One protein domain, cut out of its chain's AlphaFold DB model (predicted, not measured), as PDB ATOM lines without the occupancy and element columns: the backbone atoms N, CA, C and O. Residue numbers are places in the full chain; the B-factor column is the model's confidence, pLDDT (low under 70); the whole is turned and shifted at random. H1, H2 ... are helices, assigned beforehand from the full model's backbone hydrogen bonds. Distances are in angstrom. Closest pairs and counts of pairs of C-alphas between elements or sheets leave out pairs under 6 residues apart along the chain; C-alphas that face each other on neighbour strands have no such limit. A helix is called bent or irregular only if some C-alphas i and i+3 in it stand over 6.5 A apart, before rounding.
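Overview. This is residues 93 to 147 of the 147 residues of an uncharacterized protein of Periconia macrospinosa (UniProt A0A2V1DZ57). A long helix, H2, makes one side of a loose, narrow U; the chain turns at residues 117 to 121 and comes back along the other side through H3 and then H4. The short H1 sits at the open end, between the start of H2 and H4, and touches H4, while the tail of residues 140 to 147 sticks out beyond H4 and adds to the length. The printed part has 55 residues with four named helices, in the order H1, H2, H3, H4, and no named strand, and its class is all helix. The whole is loose, with a radius of gyration of the C-alphas of 13.7 A, and the C-alphas span 49 by 20 by 15 A.

Along the chain. H2, residues 100 to 116, is the longest helix, 25.3 A from first to last C-alpha; it begins at C-alpha 100 (175.501, 163.170, 139.440). H2 is irregular, its C-alphas 101 and 104 being 7.5 A apart. Before it comes H1, residues 94 to 97, 5.0 A long, with C-alpha 94 at (186.377, 161.779, 132.790). After H2 comes H3, residues 122 to 128, 10.1 A long, only just irregular, with C-alphas 123 and 126 6.50 A apart. H4, residues 131 to 139, is 11.9 A long and ends at C-alpha 139 (176.695, 161.267, 125.062).

Arrangement. H2 and H3 only just touch, with 3 pairs of C-alphas within 8 A, H2 with residues 110 to 114 alone. Their closest C-alphas are those of Val 110 and Pro 122, 6.6 A apart, and their lines are about perpendicular at 83 degrees. H3 and H4 are close but not clearly touching, the closest C-alphas being those of Glu 126 and Glu 132, 5.6 A apart; their lines are only just about perpendicular, at 71 degrees. H4 touches H1, the closest C-alphas being those of Val 138 and Ala 95, 6.6 A apart. H1 and H2 are close but not clearly touching, with the C-alphas of Cys 96 and Tyr 102 closest at 7.9 A. H2 and H4 are apart, and so are H1 and H3. Every O i to N i+4 pair is within hydrogen-bond range in H4, 10 of 13 are in H2, and in H3 1 of 3 is, beside 3 of 4 O i to N i+3 pairs; H1 is too short for an O i to N i+4 pair.

Size, cuts and confidence. The two C-alphas farthest apart are those of Phe 118 and Asn 147, at 49.5 A. Residues 99 to 104, of which 100 to 104 belong to H2, stand free, as do residues 140 to 147; without them the body of 41 residues spans 30 by 17 by 11 A. The links from H1 to H2, H2 to H3 and H3 to H4 are tight. The printed part has no cut, and Asn 147 is the chain's last residue. The mean pLDDT of the printed part is 83.4, and residues 139 to 147 are under 70.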
ATOM      1  N   CYS A  93     187.477 158.714 136.432       91.19
ATOM      2  CA  CYS A  93     187.717 158.941 135.009       91.19
ATOM      3  C   CYS A  93     186.799 160.061 134.496       91.19
ATOM      4  O   CYS A  93     185.770 160.351 135.100       91.19
ATOM      5  N   ALA A  94     187.137 160.663 133.355       87.75
ATOM      6  CA  ALA A  94     186.377 161.779 132.790       87.75
ATOM      7  C   ALA A  94     184.886 161.452 132.563       87.75
ATOM      8  O   ALA A  94     184.028 162.284 132.833       87.75
ATOM      9  N   ALA A  95     184.571 160.226 132.129       87.69
ATOM     10  CA  ALA A  95     183.192 159.784 131.938       87.69
ATOM     11  C   ALA A  95     182.439 159.657 133.273       87.69
ATOM     12  O   ALA A  95     181.332 160.169 133.413       87.69
ATOM     13  N   CYS A  96     183.055 159.031 134.283       90.94
ATOM     14  CA  CYS A  96     182.457 158.925 135.613       90.94
ATOM     15  C   CYS A  96     182.352 160.287 136.295       90.94
ATOM     16  O   CYS A  96     181.344 160.547 136.932       90.94
ATOM     17  N   TYR A  97     183.316 161.189 136.094       91.56
ATOM     18  CA  TYR A  97     183.292 162.544 136.641       91.56
ATOM     19  C   TYR A  97     182.061 163.347 136.217       91.56
ATOM     20  O   TYR A  97     181.731 164.304 136.902       91.56
ATOM     21  N   LEU A  98     181.365 162.974 135.135       90.75
ATOM     22  CA  LEU A  98     180.117 163.610 134.695       90.75
ATOM     23  C   LEU A  98     178.866 163.103 135.433       90.75
ATOM     24  O   LEU A  98     177.827 163.764 135.390       90.75
ATOM     25  N   LYS A  99     178.944 161.972 136.142       92.38
ATOM     26  CA  LYS A  99     177.813 161.407 136.894       92.38
ATOM     27  C   LYS A  99     177.337 162.358 138.003       92.38
ATOM     28  O   LYS A  99     178.132 163.155 138.520       92.38
ATOM     29  N   PRO A 100     176.054 162.295 138.403       94.38
ATOM     30  CA  PRO A 100     175.501 163.170 139.440       94.38
ATOM     31  C   PRO A 100     176.189 163.002 140.802       94.38
ATOM     32  O   PRO A 100     176.330 163.980 141.529       94.38
ATOM     33  N   GLU A 101     176.701 161.808 141.113       95.44
ATOM     34  CA  GLU A 101     177.440 161.514 142.351       95.44
ATOM     35  C   GLU A 101     178.685 162.401 142.552       95.44
ATOM     36  O   GLU A 101     179.041 162.726 143.681       95.44
ATOM     37  N   TYR A 102     179.296 162.877 141.462       93.75
ATOM     38  CA  TYR A 102     180.459 163.770 141.496       93.75
ATOM     39  C   TYR A 102     180.101 165.254 141.334       93.75
ATOM     40  O   TYR A 102     181.000 166.092 141.243       93.75
ATOM     41  N   LYS A 103     178.811 165.627 141.318       93.19
ATOM     42  CA  LYS A 103     178.380 167.024 141.128       93.19
ATOM     43  C   LYS A 103     178.976 167.963 142.179       93.19
ATOM     44  O   LYS A 103     179.541 168.985 141.822       93.19
ATOM     45  N   LYS A 104     178.948 167.575 143.457       95.12
ATOM     46  CA  LYS A 104     179.508 168.389 144.552       95.12
ATOM     47  C   LYS A 104     181.007 168.660 144.375       95.12
ATOM     48  O   LYS A 104     181.482 169.743 144.696       95.12
ATOM     49  N   GLU A 105     181.755 167.677 143.876       93.25
ATOM     50  CA  GLU A 105     183.185 167.836 143.601       93.25
ATOM     51  C   GLU A 105     183.426 168.790 142.421       93.25
ATOM     52  O   GLU A 105     184.351 169.599 142.494       93.25
ATOM     53  N   ARG A 106     182.575 168.734 141.382       92.25
ATOM     54  CA  ARG A 106     182.593 169.684 140.257       92.25
ATOM     55  C   ARG A 106     182.306 171.105 140.717       92.25
ATOM     56  O   ARG A 106     183.108 171.988 140.441       92.25
ATOM     57  N   ASP A 107     181.214 171.299 141.451       93.25
ATOM     58  CA  ASP A 107     180.778 172.615 141.926       93.25
ATOM     59  C   ASP A 107     181.853 173.252 142.821       93.25
ATOM     60  O   ASP A 107     182.206 174.417 142.647       93.25
ATOM     61  N   ARG A 108     182.454 172.460 143.725       94.88
ATOM     62  CA  ARG A 108     183.590 172.908 144.542       94.88
ATOM     63  C   ARG A 108     184.778 173.333 143.678       94.88
ATOM     64  O   ARG A 108     185.336 174.397 143.907       94.88
ATOM     65  N   TRP A 109     185.174 172.510 142.707       92.62
ATOM     66  CA  TRP A 109     186.309 172.825 141.839       92.62
ATOM     67  C   TRP A 109     186.067 174.095 141.006       92.62
ATOM     68  O   TRP A 109     186.972 174.919 140.903       92.62
ATOM     69  N   VAL A 110     184.851 174.285 140.476       93.50
ATOM     70  CA  VAL A 110     184.457 175.515 139.764       93.50
ATOM     71  C   VAL A 110     184.570 176.726 140.689       93.50
ATOM     72  O   VAL A 110     185.175 177.725 140.310       93.50
ATOM     73  N   SER A 111     184.053 176.623 141.917       94.25
ATOM     74  CA  SER A 111     184.144 177.695 142.916       94.25
ATOM     75  C   SER A 111     185.596 178.056 143.249       94.25
ATOM     76  O   SER A 111     185.953 179.234 143.222       94.25
ATOM     77  N   ASP A 112     186.442 177.058 143.529       94.94
ATOM     78  CA  ASP A 112     187.865 177.253 143.848       94.94
ATOM     79  C   ASP A 112     188.617 177.895 142.659       94.94
ATOM     80  O   ASP A 112     189.470 178.771 142.840       94.94
ATOM     81  N   TYR A 113     188.277 177.504 141.424       93.56
ATOM     82  CA  TYR A 113     188.851 178.098 140.217       93.56
ATOM     83  C   TYR A 113     188.433 179.563 140.046       93.56
ATOM     84  O   TYR A 113     189.293 180.428 139.877       93.56
ATOM     85  N   CYS A 114     187.134 179.867 140.123       93.31
ATOM     86  CA  CYS A 114     186.627 181.236 139.982       93.31
ATOM     87  C   CYS A 114     187.179 182.180 141.061       93.31
ATOM     88  O   CYS A 114     187.410 183.352 140.774       93.31
ATOM     89  N   ALA A 115     187.466 181.676 142.268       95.38
ATOM     90  CA  ALA A 115     188.085 182.464 143.336       95.38
ATOM     91  C   ALA A 115     189.505 182.954 142.993       95.38
ATOM     92  O   ALA A 115     189.959 183.958 143.537       95.38
ATOM     93  N   THR A 116     190.208 182.255 142.097       96.94
ATOM     94  CA  THR A 116     191.571 182.601 141.661       96.94
ATOM     95  C   THR A 116     191.617 183.218 140.259       96.94
ATOM     96  O   THR A 116     192.624 183.818 139.891       96.94
ATOM     97  N   HIS A 117     190.529 183.118 139.485       95.44
ATOM     98  CA  HIS A 117     190.449 183.548 138.087       95.44
ATOM     99  C   HIS A 117     189.212 184.422 137.835       95.44
ATOM    100  O   HIS A 117     188.251 184.000 137.191       95.44
ATOM    101  N   PHE A 118     189.262 185.678 138.285       91.38
ATOM    102  CA  PHE A 118     188.129 186.617 138.270       91.38
ATOM    103  C   PHE A 118     187.535 186.922 136.884       91.38
ATOM    104  O   PHE A 118     186.388 187.342 136.785       91.38
ATOM    105  N   VAL A 119     188.301 186.727 135.807       95.12
ATOM    106  CA  VAL A 119     187.847 186.998 134.428       95.12
ATOM    107  C   VAL A 119     187.023 185.838 133.861       95.12
ATOM    108  O   VAL A 119     186.278 186.010 132.896       95.12
ATOM    109  N   THR A 120     187.135 184.646 134.451       94.50
ATOM    110  CA  THR A 120     186.522 183.443 133.887       94.50
ATOM    111  C   THR A 120     185.129 183.246 134.458       94.50
ATOM    112  O   THR A 120     184.960 183.016 135.657       94.50
ATOM    113  N   LYS A 121     184.121 183.304 133.585       92.00
ATOM    114  CA  LYS A 121     182.743 182.992 133.953       92.00
ATOM    115  C   LYS A 121     182.588 181.489 134.227       92.00
ATOM    116  O   LYS A 121     183.206 180.682 133.524       92.00
ATOM    117  N   PRO A 122     181.759 181.088 135.204       88.12
ATOM    118  CA  PRO A 122     181.533 179.678 135.508       88.12
ATOM    119  C   PRO A 122     180.947 178.896 134.326       88.12
ATOM    120  O   PRO A 122     181.235 177.709 134.180       88.12
ATOM    121  N   GLU A 123     180.197 179.550 133.438       88.56
ATOM    122  CA  GLU A 123     179.643 178.925 132.232       88.56
ATOM    123  C   GLU A 123     180.728 178.610 131.188       88.56
ATOM    124  O   GLU A 123     180.655 177.597 130.495       88.56
ATOM    125  N   ASP A 124     181.773 179.438 131.102       91.19
ATOM    126  CA  ASP A 124     182.880 179.241 130.162       91.19
ATOM    127  C   ASP A 124     183.868 178.161 130.629       91.19
ATOM    128  O   ASP A 124     184.613 177.602 129.821       91.19
ATOM    129  N   LEU A 125     183.873 177.827 131.922       90.62
ATOM    130  CA  LEU A 125     184.820 176.879 132.514       90.62
ATOM    131  C   LEU A 125     184.703 175.469 131.933       90.62
ATOM    132  O   LEU A 125     185.721 174.822 131.671       90.62
ATOM    133  N   GLU A 126     183.484 174.986 131.696       85.31
ATOM    134  CA  GLU A 126     183.283 173.659 131.102       85.31
ATOM    135  C   GLU A 126     183.817 173.583 129.665       85.31
ATOM    136  O   GLU A 126     184.367 172.550 129.261       85.31
ATOM    137  N   ARG A 127     183.693 174.685 128.918       88.94
ATOM    138  CA  ARG A 127     184.202 174.822 127.552       88.94
ATOM    139  C   ARG A 127     185.727 174.894 127.542       88.94
ATOM    140  O   ARG A 127     186.371 174.120 126.837       88.94
ATOM    141  N   LEU A 128     186.311 175.756 128.379       88.94
ATOM    142  CA  LEU A 128     187.763 175.962 128.471       88.94
ATOM    143  C   LEU A 128     188.514 174.718 128.963       88.94
ATOM    144  O   LEU A 128     189.627 174.451 128.518       88.94
ATOM    145  N   THR A 129     187.906 173.926 129.845       86.00
ATOM    146  CA  THR A 129     188.506 172.669 130.332       86.00
ATOM    147  C   THR A 129     188.253 171.463 129.435       86.00
ATOM    148  O   THR A 129     188.759 170.372 129.709       86.00
ATOM    149  N   GLY A 130     187.468 171.623 128.367       85.38
ATOM    150  CA  GLY A 130     187.111 170.532 127.465       85.38
ATOM    151  C   GLY A 130     186.157 169.498 128.079       85.38
ATOM    152  O   GLY A 130     185.961 168.430 127.492       85.38
ATOM    153  N   ILE A 131     185.539 169.795 129.231       83.88
ATOM    154  CA  ILE A 131     184.473 168.969 129.821       83.88
ATOM    155  C   ILE A 131     183.288 168.888 128.855       83.88
ATOM    156  O   ILE A 131     182.706 167.816 128.684       83.88
ATOM    157  N   GLU A 132     182.983 169.980 128.159       85.94
ATOM    158  CA  GLU A 132     181.952 170.010 127.119       85.94
ATOM    159  C   GLU A 132     182.243 169.005 125.985       85.94
ATOM    160  O   GLU A 132     181.389 168.190 125.632       85.94
ATOM    161  N   ALA A 133     183.487 168.951 125.497       84.81
ATOM    162  CA  ALA A 133     183.907 167.975 124.487       84.81
ATOM    163  C   ALA A 133     183.866 166.522 125.006       84.81
ATOM    164  O   ALA A 133     183.700 165.573 124.238       84.81
ATOM    165  N   ILE A 134     184.029 166.306 126.316       82.88
ATOM    166  CA  ILE A 134     183.841 164.983 126.931       82.88
ATOM    167  C   ILE A 134     182.353 164.619 126.953       82.88
ATOM    168  O   ILE A 134     182.021 163.490 126.599       82.88
ATOM    169  N   LYS A 135     181.455 165.554 127.300       83.94
ATOM    170  CA  LYS A 135     179.998 165.325 127.259       83.94
ATOM    171  C   LYS A 135     179.542 164.914 125.859       83.94
ATOM    172  O   LYS A 135     178.804 163.943 125.735       83.94
ATOM    173  N   GLN A 136     180.041 165.582 124.817       82.50
ATOM    174  CA  GLN A 136     179.739 165.230 123.423       82.50
ATOM    175  C   GLN A 136     180.212 163.811 123.071       82.50
ATOM    176  O   GLN A 136     179.452 163.022 122.511       82.50
ATOM    177  N   ARG A 137     181.440 163.448 123.466       80.56
ATOM    178  CA  ARG A 137     181.998 162.110 123.207       80.56
ATOM    179  C   ARG A 137     181.282 161.001 123.969       80.56
ATOM    180  O   ARG A 137     181.053 159.941 123.404       80.56
ATOM    181  N   VAL A 138     180.932 161.225 125.234       77.19
ATOM    182  CA  VAL A 138     180.267 160.219 126.081       77.19
ATOM    183  C   VAL A 138     178.777 160.106 125.738       77.19
ATOM    184  O   VAL A 138     178.244 159.001 125.690       77.19
ATOM    185  N   GLY A 139     178.112 161.226 125.440       63.97
ATOM    186  CA  GLY A 139     176.695 161.267 125.062       63.97
ATOM    187  C   GLY A 139     176.384 160.581 123.728       63.97
ATOM    188  O   GLY A 139     175.273 160.087 123.546       63.97
ATOM    189  N   GLY A 140     177.367 160.471 122.828       55.28
ATOM    190  CA  GLY A 140     177.219 159.761 121.552       55.28
ATOM    191  C   GLY A 140     177.028 158.242 121.672       55.28
ATOM    192  O   GLY A 140     176.475 157.633 120.761       55.28
ATOM    193  N   TYR A 141     177.414 157.621 122.793       48.69
ATOM    194  CA  TYR A 141     177.350 156.159 122.964       48.69
ATOM    195  C   TYR A 141     176.032 155.642 123.566       48.69
ATOM    196  O   TYR A 141     175.800 154.436 123.580       48.69
ATOM    197  N   ALA A 142     175.133 156.514 124.033       46.97
ATOM    198  CA  ALA A 142     173.902 156.100 124.719       46.97
ATOM    199  C   ALA A 142     172.732 155.705 123.784       46.97
ATOM    200  O   ALA A 142     171.651 155.391 124.274       46.97
ATOM    201  N   LYS A 143     172.912 155.708 122.454       47.28
ATOM    202  CA  LYS A 143     171.842 155.401 121.475       47.28
ATOM    203  C   LYS A 143     171.876 153.989 120.861       47.28
ATOM    204  O   LYS A 143     171.079 153.720 119.971       47.28
ATOM    205  N   GLY A 144     172.756 153.088 121.306       43.09
ATOM    206  CA  GLY A 144     173.042 151.836 120.584       43.09
ATOM    207  C   GLY A 144     172.897 150.524 121.361       43.09
ATOM    208  O   GLY A 144     173.675 149.614 121.102       43.09
ATOM    209  N   GLY A 145     171.973 150.396 122.319       45.88
ATOM    210  CA  GLY A 145     171.882 149.148 123.086       45.88
ATOM    211  C   GLY A 145     170.603 148.964 123.886       45.88
ATOM    212  O   GLY A 145     170.616 149.076 125.107       45.88
ATOM    213  N   SER A 146     169.503 148.656 123.208       41.38
ATOM    214  CA  SER A 146     168.402 147.851 123.751       41.38
ATOM    215  C   SER A 146     167.691 147.220 122.561       41.38
ATOM    216  O   SER A 146     167.071 147.927 121.770       41.38
ATOM    217  N   ASN A 147     167.890 145.915 122.412       38.53
ATOM    218  CA  ASN A 147     167.129 145.034 121.538       38.53
ATOM    219  C   ASN A 147     166.357 144.082 122.452       38.53
ATOM    220  O   ASN A 147     166.978 143.662 123.458       38.53
TER     221      ASN A 147